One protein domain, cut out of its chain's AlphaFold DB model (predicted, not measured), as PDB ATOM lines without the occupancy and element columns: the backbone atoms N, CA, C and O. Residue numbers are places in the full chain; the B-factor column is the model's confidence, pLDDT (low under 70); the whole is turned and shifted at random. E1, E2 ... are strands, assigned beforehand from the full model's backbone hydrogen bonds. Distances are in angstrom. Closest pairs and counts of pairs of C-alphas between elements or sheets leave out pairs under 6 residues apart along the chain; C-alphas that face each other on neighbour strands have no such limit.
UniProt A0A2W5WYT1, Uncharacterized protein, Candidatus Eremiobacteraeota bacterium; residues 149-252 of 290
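AT A GLANCE: This is residues 149 to 252 of the 290 residues of an uncharacterized protein of Candidatus Eremiobacteraeota bacterium (UniProt A0A2W5WYT1). One seven-strand sheet curls like part of a barrel and bends back on itself into two leaves face to face, E6 E5 E2 on one side and E4 E1 E7 on the other, with E3 as the hinge. The barrel stays open, for its edge strands E6 and E7 are apart, and a long link, residues 214 to 231, joins E5 to E6. The printed part has 104 residues with no named helix and seven named strands, E1 to E7 along the chain; the sheet's order is E6 E5 E2 E3 E4 E1 E7, mixed. The class is all strand, though under half of the residues, 46 of 104, are in named elements. The whole is compact, with a radius of gyration of the C-alphas of 13.5 A, and elongated, spanning 41 by 26 by 22 A.

HOW THE PARTS SIT: E1, residues 153 to 161, is an inner strand between E4, residues 195 to 203, and E7, residues 241 to 247. E1 and E7 are parallel at 20 degrees, with N 157 and O 242 2.8 A apart, within hydrogen-bond range. E1 and E4 are antiparallel at 161 degrees, with N 158 and O 198 at 2.9 A. E2, residues 172 to 176, and E3, residues 186 to 190, form an antiparallel hairpin at 155 degrees, with N 174 and O 186 at 2.8 A. E3 and E4 form another at 142 degrees, with N 189 and O 197 at 2.8 A. E2 E3 E4 are a meander, each strand the antiparallel neighbour of the one before. E5, residues 207 to 213, is antiparallel to E2 at 147 degrees, with N 211 and O 175 at 2.9 A. E1 E2 E3 E4 and E2 E3 E4 E5 are Greek keys, a meander of three whose fourth strand is the antiparallel neighbour of the first. E5 and E6, residues 232 to 235, form an antiparallel hairpin at 144 degrees, with N 210 and O 232 at 2.8 A. E3 and E5 have staggered pairing: E5 pairs with E6 over residues 207 to 210 and with E2 over 210 to 213.

IN THESE COORDINATES: E1 is 25.5 A long and begins at C-alpha 153, (165.769, 135.447, 143.762). E4 is 25.1 A long, E7 20.2 A and E5 19.7 A; E7 ends at C-alpha 247, (162.225, 156.333, 129.685).

THE WHOLE: The C-alphas of Asn 150 and Ser 165 are the two farthest apart, at 41.4 A. The printed part has no cut, and the link E5 to E6 is long. The mean pLDDT of the printed part is 94.1, and no printed residue is under 70.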
ATOM      1  N   PRO A 149     167.180 142.316 153.735       81.62
ATOM      2  CA  PRO A 149     167.323 141.506 152.537       81.62
ATOM      3  C   PRO A 149     167.513 140.030 152.864       81.62
ATOM      4  O   PRO A 149     168.353 139.682 153.692       81.62
ATOM      5  N   ASN A 150     166.728 139.168 152.225       87.19
ATOM      6  CA  ASN A 150     166.769 137.724 152.474       87.19
ATOM      7  C   ASN A 150     167.545 136.943 151.397       87.19
ATOM      8  O   ASN A 150     167.607 135.717 151.467       87.19
ATOM      9  N   GLY A 151     168.118 137.639 150.408       89.06
ATOM     10  CA  GLY A 151     168.908 137.061 149.319       89.06
ATOM     11  C   GLY A 151     168.109 136.174 148.362       89.06
ATOM     12  O   GLY A 151     168.705 135.470 147.547       89.06
ATOM     13  N   ARG A 152     166.773 136.164 148.455       91.44
ATOM     14  CA  ARG A 152     165.923 135.344 147.588       91.44
ATOM     15  C   ARG A 152     165.937 135.882 146.158       91.44
ATOM     16  O   ARG A 152     165.997 137.098 145.980       91.44
ATOM     17  N   PRO A 153     165.866 135.007 145.144       92.00
ATOM     18  CA  PRO A 153     165.769 135.447 143.762       92.00
ATOM     19  C   PRO A 153     164.444 136.181 143.536       92.00
ATOM     20  O   PRO A 153     163.379 135.649 143.839       92.00
ATOM     21  N   VAL A 154     164.534 137.386 142.983       95.06
ATOM     22  CA  VAL A 154     163.413 138.239 142.578       95.06
ATOM     23  C   VAL A 154     163.392 138.314 141.064       95.06
ATOM     24  O   VAL A 154     164.427 138.552 140.433       95.06
ATOM     25  N   VAL A 155     162.218 138.137 140.467       96.25
ATOM     26  CA  VAL A 155     162.039 138.318 139.026       96.25
ATOM     27  C   VAL A 155     161.925 139.812 138.740       96.25
ATOM     28  O   VAL A 155     160.875 140.418 138.943       96.25
ATOM     29  N   VAL A 156     163.010 140.420 138.268       97.81
ATOM     30  CA  VAL A 156     163.048 141.835 137.895       97.81
ATOM     31  C   VAL A 156     162.770 141.977 136.403       97.81
ATOM     32  O   VAL A 156     163.522 141.472 135.564       97.81
ATOM     33  N   THR A 157     161.700 142.690 136.065       98.12
ATOM     34  CA  THR A 157     161.338 143.024 134.685       98.12
ATOM     35  C   THR A 157     161.671 144.478 134.408       98.12
ATOM     36  O   THR A 157     161.030 145.372 134.949       98.12
ATOM     37  N   PHE A 158     162.632 144.727 133.524       98.56
ATOM     38  CA  PHE A 158     162.902 146.066 133.010       98.56
ATOM     39  C   PHE A 158     162.122 146.278 131.724       98.56
ATOM     40  O   PHE A 158     162.274 145.497 130.784       98.56
ATOM     41  N   THR A 159     161.356 147.358 131.661       98.31
ATOM     42  CA  THR A 159     160.709 147.853 130.448       98.31
ATOM     43  C   THR A 159     161.181 149.279 130.214       98.31
ATOM     44  O   THR A 159     161.086 150.119 131.105       98.31
ATOM     45  N   VAL A 160     161.713 149.551 129.028       98.44
ATOM     46  CA  VAL A 160     162.207 150.882 128.673       98.44
ATOM     47  C   VAL A 160     161.505 151.401 127.434       98.44
ATOM     48  O   VAL A 160     161.412 150.689 126.432       98.44
ATOM     49  N   GLN A 161     161.041 152.643 127.504       97.62
ATOM     50  CA  GLN A 161     160.602 153.419 126.354       97.62
ATOM     51  C   GLN A 161     161.798 154.183 125.772       97.62
ATOM     52  O   GLN A 161     162.466 154.931 126.485       97.62
ATOM     53  N   VAL A 162     162.070 154.005 124.482       97.12
ATOM     54  CA  VAL A 162     163.170 154.654 123.752       97.12
ATOM     55  C   VAL A 162     162.649 155.783 122.855       97.12
ATOM     56  O   VAL A 162     161.465 155.779 122.497       97.12
ATOM     57  N   PRO A 163     163.491 156.758 122.453       95.25
ATOM     58  CA  PRO A 163     163.026 157.839 121.595       95.25
ATOM     59  C   PRO A 163     162.730 157.330 120.172       95.25
ATOM     60  O   PRO A 163     163.369 156.372 119.719       95.25
ATOM     61  N   PRO A 164     161.820 157.982 119.418       90.50
ATOM     62  CA  PRO A 164     161.484 157.596 118.040       90.50
ATOM     63  C   PRO A 164     162.655 157.623 117.048       90.50
ATOM     64  O   PRO A 164     162.575 157.021 115.983       90.50
ATOM     65  N   SER A 165     163.739 158.318 117.388       89.75
ATOM     66  CA  SER A 165     164.999 158.351 116.641       89.75
ATOM     67  C   SER A 165     165.804 157.049 116.734       89.75
ATOM     68  O   SER A 165     166.754 156.875 115.974       89.75
ATOM     69  N   THR A 166     165.423 156.121 117.619       93.12
ATOM     70  CA  THR A 166     166.061 154.806 117.750       93.12
ATOM     71  C   THR A 166     165.794 153.958 116.501       93.12
ATOM     72  O   THR A 166     164.639 153.585 116.262       93.12
ATOM     73  N   PRO A 167     166.822 153.594 115.712       92.06
ATOM     74  CA  PRO A 167     166.652 152.751 114.538       92.06
ATOM     75  C   PRO A 167     165.959 151.430 114.873       92.06
ATOM     76  O   PRO A 167     166.223 150.804 115.898       92.06
ATOM     77  N   PHE A 168     165.083 150.977 113.974       83.25
ATOM     78  CA  PHE A 168     164.261 149.786 114.207       83.25
ATOM     79  C   PHE A 168     165.089 148.507 114.438       83.25
ATOM     80  O   PHE A 168     164.680 147.628 115.191       83.25
ATOM     81  N   LEU A 169     166.258 148.414 113.798       88.69
ATOM     82  CA  LEU A 169     167.143 147.248 113.862       88.69
ATOM     83  C   LEU A 169     168.148 147.296 115.023       88.69
ATOM     84  O   LEU A 169     168.854 146.312 115.242       88.69
ATOM     85  N   ASP A 170     168.218 148.405 115.762       93.12
ATOM     86  CA  ASP A 170     169.173 148.539 116.857       93.12
ATOM     87  C   ASP A 170     168.738 147.701 118.064       93.12
ATOM     88  O   ASP A 170     167.563 147.645 118.444       93.12
ATOM     89  N   ALA A 171     169.711 147.056 118.702       96.69
ATOM     90  CA  ALA A 171     169.510 146.399 119.984       96.69
ATOM     91  C   ALA A 171     169.736 147.397 121.127       96.69
ATOM     92  O   ALA A 171     170.637 148.233 121.064       96.69
ATOM     93  N   VAL A 172     168.938 147.272 122.187       98.38
ATOM     94  CA  VAL A 172     169.096 148.047 123.422       98.38
ATOM     95  C   VAL A 172     169.658 147.133 124.499       98.38
ATOM     96  O   VAL A 172     169.307 145.953 124.582       98.38
ATOM     97  N   TYR A 173     170.550 147.682 125.311       98.69
ATOM     98  CA  TYR A 173     171.235 146.979 126.381       98.69
ATOM     99  C   TYR A 173     171.150 147.771 127.681       98.69
ATOM    100  O   TYR A 173     171.059 148.999 127.663       98.69
ATOM    101  N   ILE A 174     171.254 147.066 128.803       98.50
ATOM    102  CA  ILE A 174     171.528 147.641 130.118       98.50
ATOM    103  C   ILE A 174     173.012 147.411 130.423       98.50
ATOM    104  O   ILE A 174     173.493 146.277 130.377       98.50
ATOM    105  N   SER A 175     173.726 148.496 130.710       97.94
ATOM    106  CA  SER A 175     175.103 148.509 131.212       97.94
ATOM    107  C   SER A 175     175.079 148.781 132.714       97.94
ATOM    108  O   SER A 175     174.283 149.606 133.163       97.94
ATOM    109  N   THR A 176     175.917 148.090 133.491       97.38
ATOM    110  CA  THR A 176     175.924 148.186 134.963       97.38
ATOM    111  C   THR A 176     177.314 148.442 135.527       97.38
ATOM    112  O   THR A 176     178.315 148.103 134.895       97.38
ATOM    113  N   ASP A 177     177.385 148.985 136.741       96.75
ATOM    114  CA  ASP A 177     178.644 149.101 137.489       96.75
ATOM    115  C   ASP A 177     179.255 147.727 137.818       96.75
ATOM    116  O   ASP A 177     180.466 147.551 137.687       96.75
ATOM    117  N   VAL A 178     178.427 146.728 138.141       94.00
ATOM    118  CA  VAL A 178     178.858 145.337 138.395       94.00
ATOM    119  C   VAL A 178     179.525 144.706 137.167       94.00
ATOM    120  O   VAL A 178     180.482 143.947 137.300       94.00
ATOM    121  N   SER A 179     179.068 145.046 135.959       91.62
ATOM    122  CA  SER A 179     179.669 144.596 134.697       91.62
ATOM    123  C   SER A 179     180.820 145.485 134.211       91.62
ATOM    124  O   SER A 179     181.175 145.424 133.034       91.62
ATOM    125  N   GLY A 180     181.356 146.377 135.054       93.94
ATOM    126  CA  GLY A 180     182.418 147.311 134.667       93.94
ATOM    127  C   GLY A 180     182.007 148.282 133.555       93.94
ATOM    128  O   GLY A 180     182.843 148.681 132.748       93.94
ATOM    129  N   TRP A 181     180.718 148.628 133.484       95.69
ATOM    130  CA  TRP A 181     180.114 149.456 132.438       95.69
ATOM    131  C   TRP A 181     180.216 148.896 131.009       95.69
ATOM    132  O   TRP A 181     180.143 149.656 130.041       95.69
ATOM    133  N   ASP A 182     180.303 147.571 130.833       97.19
ATOM    134  CA  ASP A 182     180.161 146.955 129.507       97.19
ATOM    135  C   ASP A 182     178.826 147.359 128.847       97.19
ATOM    136  O   ASP A 182     177.735 147.039 129.330       97.19
ATOM    137  N   ALA A 183     178.912 148.069 127.719       97.00
ATOM    138  CA  ALA A 183     177.764 148.567 126.966       97.00
ATOM    139  C   ALA A 183     176.870 147.445 126.408       97.00
ATOM    140  O   ALA A 183     175.749 147.716 125.989       97.00
ATOM    141  N   ARG A 184     177.341 146.191 126.387       97.56
ATOM    142  CA  ARG A 184     176.590 145.034 125.870       97.56
ATOM    143  C   ARG A 184     176.241 144.002 126.945       97.56
ATOM    144  O   ARG A 184     175.853 142.890 126.595       97.56
ATOM    145  N   SER A 185     176.318 144.376 128.224       95.88
ATOM    146  CA  SER A 185     176.141 143.454 129.355       95.88
ATOM    147  C   SER A 185     174.790 142.722 129.351       95.88
ATOM    148  O   SER A 185     174.750 141.492 129.387       95.88
ATOM    149  N   MET A 186     173.671 143.450 129.275       97.44
ATOM    150  CA  MET A 186     172.333 142.850 129.318       97.44
ATOM    151  C   MET A 186     171.485 143.284 128.130       97.44
ATOM    152  O   MET A 186     170.890 144.355 128.145       97.44
ATOM    153  N   ARG A 187     171.397 142.435 127.101       98.12
ATOM    154  CA  ARG A 187     170.534 142.676 125.934       98.12
ATOM    155  C   ARG A 187     169.051 142.644 126.314       98.12
ATOM    156  O   ARG A 187     168.626 141.746 127.041       98.12
ATOM    157  N   MET A 188     168.293 143.594 125.772       98.50
ATOM    158  CA  MET A 188     166.839 143.673 125.865       98.50
ATOM    159  C   MET A 188     166.176 143.265 124.549       98.50
ATOM    160  O   MET A 188     166.709 143.514 123.463       98.50
ATOM    161  N   ASP A 189     164.988 142.683 124.660       97.44
ATOM    162  CA  ASP A 189     164.166 142.270 123.531       97.44
ATOM    163  C   ASP A 189     163.160 143.366 123.193       97.44
ATOM    164  O   ASP A 189     162.470 143.896 124.063       97.44
ATOM    165  N   ARG A 190     163.075 143.729 121.915       94.75
ATOM    166  CA  ARG A 190     162.101 144.706 121.430       94.75
ATOM    167  C   ARG A 190     160.701 144.092 121.505       94.75
ATOM    168  O   ARG A 190     160.482 143.019 120.949       94.75
ATOM    169  N   ILE A 191     159.762 144.772 122.160       95.25
ATOM    170  CA  ILE A 191     158.363 144.321 122.274       95.25
ATOM    171  C   ILE A 191     157.408 145.130 121.386       95.25
ATOM    172  O   ILE A 191     156.371 144.604 120.992       95.25
ATOM    173  N   ASP A 192     157.767 146.366 121.022       89.50
ATOM    174  CA  ASP A 192     157.067 147.160 120.005       89.50
ATOM    175  C   ASP A 192     157.998 148.196 119.328       89.50
ATOM    176  O   ASP A 192     159.222 148.058 119.335       89.50
ATOM    177  N   ALA A 193     157.441 149.215 118.663       80.44
ATOM    178  CA  ALA A 193     158.223 150.236 117.966       80.44
ATOM    179  C   ALA A 193     159.160 151.043 118.888       80.44
ATOM    180  O   ALA A 193     160.238 151.436 118.435       80.44
ATOM    181  N   LEU A 194     158.760 151.276 120.140       90.75
ATOM    182  CA  LEU A 194     159.425 152.169 121.092       90.75
ATOM    183  C   LEU A 194     159.755 151.500 122.430       90.75
ATOM    184  O   LEU A 194     160.395 152.137 123.259       90.75
ATOM    185  N   HIS A 195     159.356 150.251 122.661       94.88
ATOM    186  CA  HIS A 195     159.582 149.573 123.931       94.88
ATOM    187  C   HIS A 195     160.468 148.342 123.794       94.88
ATOM    188  O   HIS A 195     160.318 147.514 122.887       94.88
ATOM    189  N   TYR A 196     161.366 148.206 124.763       98.38
ATOM    190  CA  TYR A 196     162.223 147.045 124.951       98.38
ATOM    191  C   TYR A 196     162.020 146.488 126.353       98.38
ATOM    192  O   TYR A 196     161.773 147.238 127.299       98.38
ATOM    193  N   ARG A 197     162.155 145.172 126.497       98.38
ATOM    194  CA  ARG A 197     161.961 144.467 127.757       98.38
ATOM    195  C   ARG A 197     163.055 143.440 128.000       98.38
ATOM    196  O   ARG A 197     163.504 142.768 127.077       98.38
ATOM    197  N   VAL A 198     163.453 143.284 129.256       98.38
ATOM    198  CA  VAL A 198     164.275 142.156 129.700       98.38
ATOM    199  C   VAL A 198     163.837 141.696 131.082       98.38
ATOM    200  O   VAL A 198     163.512 142.512 131.940       98.38
ATOM    201  N   VAL A 199     163.830 140.381 131.292       97.88
ATOM    202  CA  VAL A 199     163.524 139.757 132.583       97.88
ATOM    203  C   VAL A 199     164.793 139.110 133.129       97.88
ATOM    204  O   VAL A 199     165.501 138.403 132.398       97.88
ATOM    205  N   ARG A 200     165.117 139.375 134.395       97.12
ATOM    206  CA  ARG A 200     166.292 138.826 135.084       97.12
ATOM    207  C   ARG A 200     165.936 138.399 136.498       97.12
ATOM    208  O   ARG A 200     165.219 139.100 137.195       97.12
ATOM    209  N   ASN A 201     166.504 137.279 136.925       96.25
ATOM    210  CA  ASN A 201     166.468 136.873 138.323       96.25
ATOM    211  C   ASN A 201     167.608 137.585 139.051       96.25
ATOM    212  O   ASN A 201     168.774 137.369 138.718       96.25
ATOM    213  N   ILE A 202     167.273 138.448 140.005       95.06
ATOM    214  CA  ILE A 202     168.242 139.207 140.798       95.06
ATOM    215  C   ILE A 202     167.934 138.972 142.269       95.06
ATOM    216  O   ILE A 202     166.779 139.022 142.676       95.06
ATOM    217  N   ASN A 203     168.952 138.704 143.077       94.12
ATOM    218  CA  ASN A 203     168.740 138.433 144.493       94.12
ATOM    219  C   ASN A 203     168.291 139.703 145.227       94.12
ATOM    220  O   ASN A 203     168.815 140.796 144.979       94.12
ATOM    221  N   SER A 204     167.344 139.566 146.149       93.62
ATOM    222  CA  SER A 204     166.903 140.666 147.001       93.62
ATOM    223  C   SER A 204     168.074 141.241 147.803       93.62
ATOM    224  O   SER A 204     169.004 140.534 148.195       93.62
ATOM    225  N   GLY A 205     168.061 142.557 148.005       90.88
ATOM    226  CA  GLY A 205     169.167 143.303 148.609       90.88
ATOM    227  C   GLY A 205     170.298 143.671 147.661       90.88
ATOM    228  O   GLY A 205     171.165 144.448 148.056       90.88
ATOM    229  N   THR A 206     170.298 143.167 146.424       93.81
ATOM    230  CA  THR A 206     171.263 143.626 145.421       93.81
ATOM    231  C   THR A 206     171.020 145.108 145.147       93.81
ATOM    232  O   THR A 206     169.894 145.523 144.858       93.81
ATOM    233  N   ILE A 207     172.084 145.902 145.235       94.69
ATOM    234  CA  ILE A 207     172.084 147.317 144.877       94.69
ATOM    235  C   ILE A 207     173.127 147.509 143.783       94.69
ATOM    236  O   ILE A 207     174.280 147.126 143.967       94.69
ATOM    237  N   PHE A 208     172.727 148.094 142.658       94.12
ATOM    238  CA  PHE A 208     173.642 148.402 141.562       94.12
ATOM    239  C   PHE A 208     173.174 149.617 140.771       94.12
ATOM    240  O   PHE A 208     171.995 149.992 140.793       94.12
ATOM    241  N   HIS A 209     174.115 150.224 140.058       97.25
ATOM    242  CA  HIS A 209     173.830 151.307 139.136       97.25
ATOM    243  C   HIS A 209     173.736 150.790 137.709       97.25
ATOM    244  O   HIS A 209     174.458 149.872 137.317       97.25
ATOM    245  N   TYR A 210     172.870 151.402 136.911       98.19
ATOM    246  CA  TYR A 210     172.671 151.007 135.528       98.19
ATOM    247  C   TYR A 210     172.369 152.182 134.598       98.19
ATOM    248  O   TYR A 210     171.928 153.250 135.030       98.19
ATOM    249  N   LYS A 211     172.631 151.967 133.308       98.12
ATOM    250  CA  LYS A 211     172.281 152.859 132.198       98.12
ATOM    251  C   LYS A 211     171.817 152.057 130.991       98.12
ATOM    252  O   LYS A 211     172.297 150.945 130.762       98.12
ATOM    253  N   TYR A 212     170.942 152.644 130.186       98.44
ATOM    254  CA  TYR A 212     170.586 152.098 128.874       98.44
ATOM    255  C   TYR A 212     171.598 152.512 127.803       98.44
ATOM    256  O   TYR A 212     172.093 153.637 127.818       98.44
ATOM    257  N   THR A 213     171.897 151.624 126.852       97.94
ATOM    258  CA  THR A 213     172.760 151.925 125.694       97.94
ATOM    259  C   THR A 213     172.275 151.203 124.433       97.94
ATOM    260  O   THR A 213     171.522 150.230 124.528       97.94
ATOM    261  N   ARG A 214     172.770 151.601 123.253       97.31
ATOM    262  CA  ARG A 214     172.597 150.849 121.988       97.31
ATOM    263  C   ARG A 214     173.804 149.972 121.636       97.31
ATOM    264  O   ARG A 214     174.083 149.685 120.473       97.31
ATOM    265  N   GLY A 215     174.553 149.532 122.649       95.69
ATOM    266  CA  GLY A 215     175.671 148.600 122.497       95.69
ATOM    267  C   GLY A 215     177.038 149.258 122.305       95.69
ATOM    268  O   GLY A 215     177.995 148.561 121.957       95.69
ATOM    269  N   THR A 216     177.148 150.571 122.528       96.31
ATOM    270  CA  THR A 216     178.417 151.314 122.635       96.31
ATOM    271  C   THR A 216     178.323 152.339 123.766       96.31
ATOM    272  O   THR A 216     177.237 152.834 124.056       96.31
ATOM    273  N   ALA A 217     179.448 152.721 124.376       92.88
ATOM    274  CA  ALA A 217     179.451 153.765 125.409       92.88
ATOM    275  C   ALA A 217     179.000 155.141 124.872       92.88
ATOM    276  O   ALA A 217     178.404 155.925 125.599       92.88
ATOM    277  N   LEU A 218     179.242 155.418 123.583       94.12
ATOM    278  CA  LEU A 218     178.809 156.658 122.928       94.12
ATOM    279  C   LEU A 218     177.285 156.744 122.801       94.12
ATOM    280  O   LEU A 218     176.736 157.830 122.892       94.12
ATOM    281  N   SER A 219     176.611 155.604 122.643       95.75
ATOM    282  CA  SER A 219     175.148 155.509 122.560       95.75
ATOM    283  C   SER A 219     174.483 155.323 123.927       95.75
ATOM    284  O   SER A 219     173.377 154.795 124.006       95.75
ATOM    285  N   SER A 220     175.153 155.712 125.017       96.31
ATOM    286  CA  SER A 220     174.561 155.711 126.356       96.31
ATOM    287  C   SER A 220     173.395 156.698 126.436       96.31
ATOM    288  O   SER A 220     173.398 157.732 125.768       96.31
ATOM    289  N   GLU A 221     172.395 156.383 127.255       96.12
ATOM    290  CA  GLU A 221     171.262 157.270 127.497       96.12
ATOM    291  C   GLU A 221     171.709 158.640 128.022       96.12
ATOM    292  O   GLU A 221     172.654 158.761 128.807       96.12
ATOM    293  N   ARG A 222     170.973 159.674 127.618       93.19
ATOM    294  CA  ARG A 222     171.114 161.041 128.114       93.19
ATOM    295  C   ARG A 222     169.819 161.538 128.740       93.19
ATOM    296  O   ARG A 222     168.726 161.027 128.484       93.19
ATOM    297  N   ARG A 223     169.951 162.566 129.580       87.62
ATOM    298  CA  ARG A 223     168.810 163.255 130.192       87.62
ATOM    299  C   ARG A 223     167.993 163.993 129.133       87.62
ATOM    300  O   ARG A 223     168.461 164.244 128.028       87.62
ATOM    301  N   GLN A 224     166.790 164.418 129.513       87.19
ATOM    302  CA  GLN A 224     165.884 165.189 128.655       87.19
ATOM    303  C   GLN A 224     166.505 166.486 128.102       87.19
ATOM    304  O   GLN A 224     166.117 166.953 127.041       87.19
ATOM    305  N   ASN A 225     167.489 167.066 128.792       82.38
ATOM    306  CA  ASN A 225     168.224 168.244 128.323       82.38
ATOM    307  C   ASN A 225     169.407 167.908 127.388       82.38
ATOM    308  O   ASN A 225     170.210 168.789 127.091       82.38
ATOM    309  N   GLY A 226     169.563 166.644 126.979       83.31
ATOM    310  CA  GLY A 226     170.650 166.176 126.115       83.31
ATOM    311  C   GLY A 226     172.022 166.097 126.793       83.31
ATOM    312  O   GLY A 226     173.014 165.789 126.124       83.31
ATOM    313  N   LEU A 227     172.107 166.361 128.101       87.19
ATOM    314  CA  LEU A 227     173.333 166.205 128.882       87.19
ATOM    315  C   LEU A 227     173.466 164.780 129.421       87.19
ATOM    316  O   LEU A 227     172.479 164.061 129.605       87.19
ATOM    317  N   GLU A 228     174.706 164.397 129.708       89.44
ATOM    318  CA  GLU A 228     175.004 163.140 130.386       89.44
ATOM    319  C   GLU A 228     174.288 163.095 131.745       89.44
ATOM    320  O   GLU A 228     174.342 164.047 132.531       89.44
ATOM    321  N   GLY A 229     173.576 161.999 132.000       85.50
ATOM    322  CA  GLY A 229     172.899 161.769 133.269       85.50
ATOM    323  C   GLY A 229     173.729 160.938 134.235       85.50
ATOM    324  O   GLY A 229     174.538 160.107 133.820       85.50
ATOM    325  N   ASP A 230     173.476 161.106 135.531       92.69
ATOM    326  CA  ASP A 230     173.908 160.126 136.530       92.69
ATOM    327  C   ASP A 230     173.256 158.761 136.238       92.69
ATOM    328  O   ASP A 230     172.098 158.732 135.804       92.69
ATOM    329  N   PRO A 231     173.962 157.637 136.462       95.56
ATOM    330  CA  PRO A 231     173.360 156.315 136.376       95.56
ATOM    331  C   PRO A 231     172.120 156.157 137.262       95.56
ATOM    332  O   PRO A 231     172.028 156.733 138.349       95.56
ATOM    333  N   ARG A 232     171.184 155.319 136.819       97.06
ATOM    334  CA  ARG A 232     170.005 154.934 137.597       97.06
ATOM    335  C   ARG A 232     170.424 153.969 138.701       97.06
ATOM    336  O   ARG A 232     171.302 153.141 138.493       97.06
ATOM    337  N   LEU A 233     169.785 154.056 139.862       95.75
ATOM    338  CA  LEU A 233     169.985 153.125 140.973       95.75
ATOM    339  C   LEU A 233     168.854 152.094 140.977       95.75
ATOM    340  O   LEU A 233     167.681 152.483 140.969       95.75
ATOM    341  N   LEU A 234     169.195 150.805 141.031       95.00
ATOM    342  CA  LEU A 234     168.257 149.749 141.404       95.00
ATOM    343  C   LEU A 234     168.643 149.182 142.767       95.00
ATOM    344  O   LEU A 234     169.792 148.818 142.996       95.00
ATOM    345  N   ALA A 235     167.653 149.089 143.646       94.50
ATOM    346  CA  ALA A 235     167.741 148.442 144.945       94.50
ATOM    347  C   ALA A 235     166.649 147.366 144.986       94.50
ATOM    348  O   ALA A 235     165.471 147.701 145.074       94.50
ATOM    349  N   VAL A 236     167.025 146.091 144.840       92.94
ATOM    350  CA  VAL A 236     166.056 144.996 144.660       92.94
ATOM    351  C   VAL A 236     165.362 144.682 145.990       92.94
ATOM    352  O   VAL A 236     166.044 144.277 146.938       92.94
ATOM    353  N   PRO A 237     164.032 144.862 146.100       89.62
ATOM    354  CA  PRO A 237     163.304 144.640 147.347       89.62
ATOM    355  C   PRO A 237     163.124 143.145 147.652       89.62
ATOM    356  O   PRO A 237     163.411 142.287 146.824       89.62
ATOM    357  N   ASN A 238     162.619 142.817 148.844       89.62
ATOM    358  CA  ASN A 238     162.197 141.456 149.198       89.62
ATOM    359  C   ASN A 238     160.809 141.140 148.610       89.62
ATOM    360  O   ASN A 238     159.846 140.963 149.352       89.62
ATOM    361  N   LEU A 239     160.694 141.113 147.285       90.56
ATOM    362  CA  LEU A 239     159.460 140.762 146.574       90.56
ATOM    363  C   LEU A 239     159.698 139.540 145.686       90.56
ATOM    364  O   LEU A 239     160.839 139.221 145.380       90.56
ATOM    365  N   ASP A 240     158.635 138.873 145.241       91.25
ATOM    366  CA  ASP A 240     158.767 137.802 144.241       91.25
ATOM    367  C   ASP A 240     159.019 138.380 142.837       91.25
ATOM    368  O   ASP A 240     159.764 137.814 142.035       91.25
ATOM    369  N   VAL A 241     158.410 139.536 142.549       93.94
ATOM    370  CA  VAL A 241     158.477 140.229 141.260       93.94
ATOM    371  C   VAL A 241     158.677 141.724 141.493       93.94
ATOM    372  O   VAL A 241     157.987 142.317 142.320       93.94
ATOM    373  N   GLU A 242     159.582 142.329 140.727       95.31
ATOM    374  CA  GLU A 242     159.815 143.774 140.683       95.31
ATOM    375  C   GLU A 242     159.705 144.262 139.235       95.31
ATOM    376  O   GLU A 242     160.348 143.720 138.333       95.31
ATOM    377  N   ASN A 243     158.912 145.306 139.004       94.69
ATOM    378  CA  ASN A 243     158.757 145.909 137.683       94.69
ATOM    379  C   ASN A 243     159.446 147.267 137.650       94.69
ATOM    380  O   ASN A 243     159.143 148.154 138.447       94.69
ATOM    381  N   ARG A 244     160.344 147.443 136.682       97.31
ATOM    382  CA  ARG A 244     161.083 148.677 136.469       97.31
ATOM    383  C   ARG A 244     160.731 149.280 135.120       97.31
ATOM    384  O   ARG A 244     161.095 148.735 134.083       97.31
ATOM    385  N   GLU A 245     160.034 150.407 135.153       96.19
ATOM    386  CA  GLU A 245     159.652 151.170 133.966       96.19
ATOM    387  C   GLU A 245     160.506 152.430 133.861       96.19
ATOM    388  O   GLU A 245     160.565 153.232 134.792       96.19
ATOM    389  N   ASP A 246     161.179 152.594 132.726       97.62
ATOM    390  CA  ASP A 246     162.108 153.690 132.480       97.62
ATOM    391  C   ASP A 246     161.864 154.330 131.101       97.62
ATOM    392  O   ASP A 246     161.333 153.713 130.179       97.62
ATOM    393  N   ILE A 247     162.289 155.587 130.948       96.38
ATOM    394  CA  ILE A 247     162.225 156.333 129.685       96.38
ATOM    395  C   ILE A 247     163.621 156.853 129.353       96.38
ATOM    396  O   ILE A 247     164.245 157.526 130.183       96.38
ATOM    397  N   VAL A 248     164.086 156.571 128.138       96.88
ATOM    398  CA  VAL A 248     165.268 157.183 127.523       96.88
ATOM    399  C   VAL A 248     164.798 158.335 126.644       96.88
ATOM    400  O   VAL A 248     163.990 158.144 125.739       96.88
ATOM    401  N   TYR A 249     165.301 159.541 126.907       92.62
ATOM    402  CA  TYR A 249     164.928 160.730 126.134       92.62
ATOM    403  C   TYR A 249     165.793 160.908 124.887       92.62
ATOM    404  O   TYR A 249     165.276 161.260 123.833       92.62
ATOM    405  N   HIS A 250     167.098 160.664 125.021       93.19
ATOM    406  CA  HIS A 250     168.095 160.867 123.972       93.19
ATOM    407  C   HIS A 250     169.212 159.834 124.085       93.19
ATOM    408  O   HIS A 250     169.533 159.383 125.191       93.19
ATOM    409  N   TRP A 251     169.843 159.518 122.958       95.69
ATOM    410  CA  TRP A 251     171.085 158.745 122.936       95.69
ATOM    411  C   TRP A 251     172.301 159.660 122.836       95.69
ATOM    412  O   TRP A 251     172.250 160.737 122.247       95.69
ATOM    413  N   GLY A 252     173.425 159.238 123.409       93.19
ATOM    414  CA  GLY A 252     174.620 160.073 123.457       93.19
ATOM    415  C   GLY A 252     175.324 160.294 122.121       93.19
ATOM    416  O   GLY A 252     176.134 161.215 122.012       93.19
TER     417      GLY A 252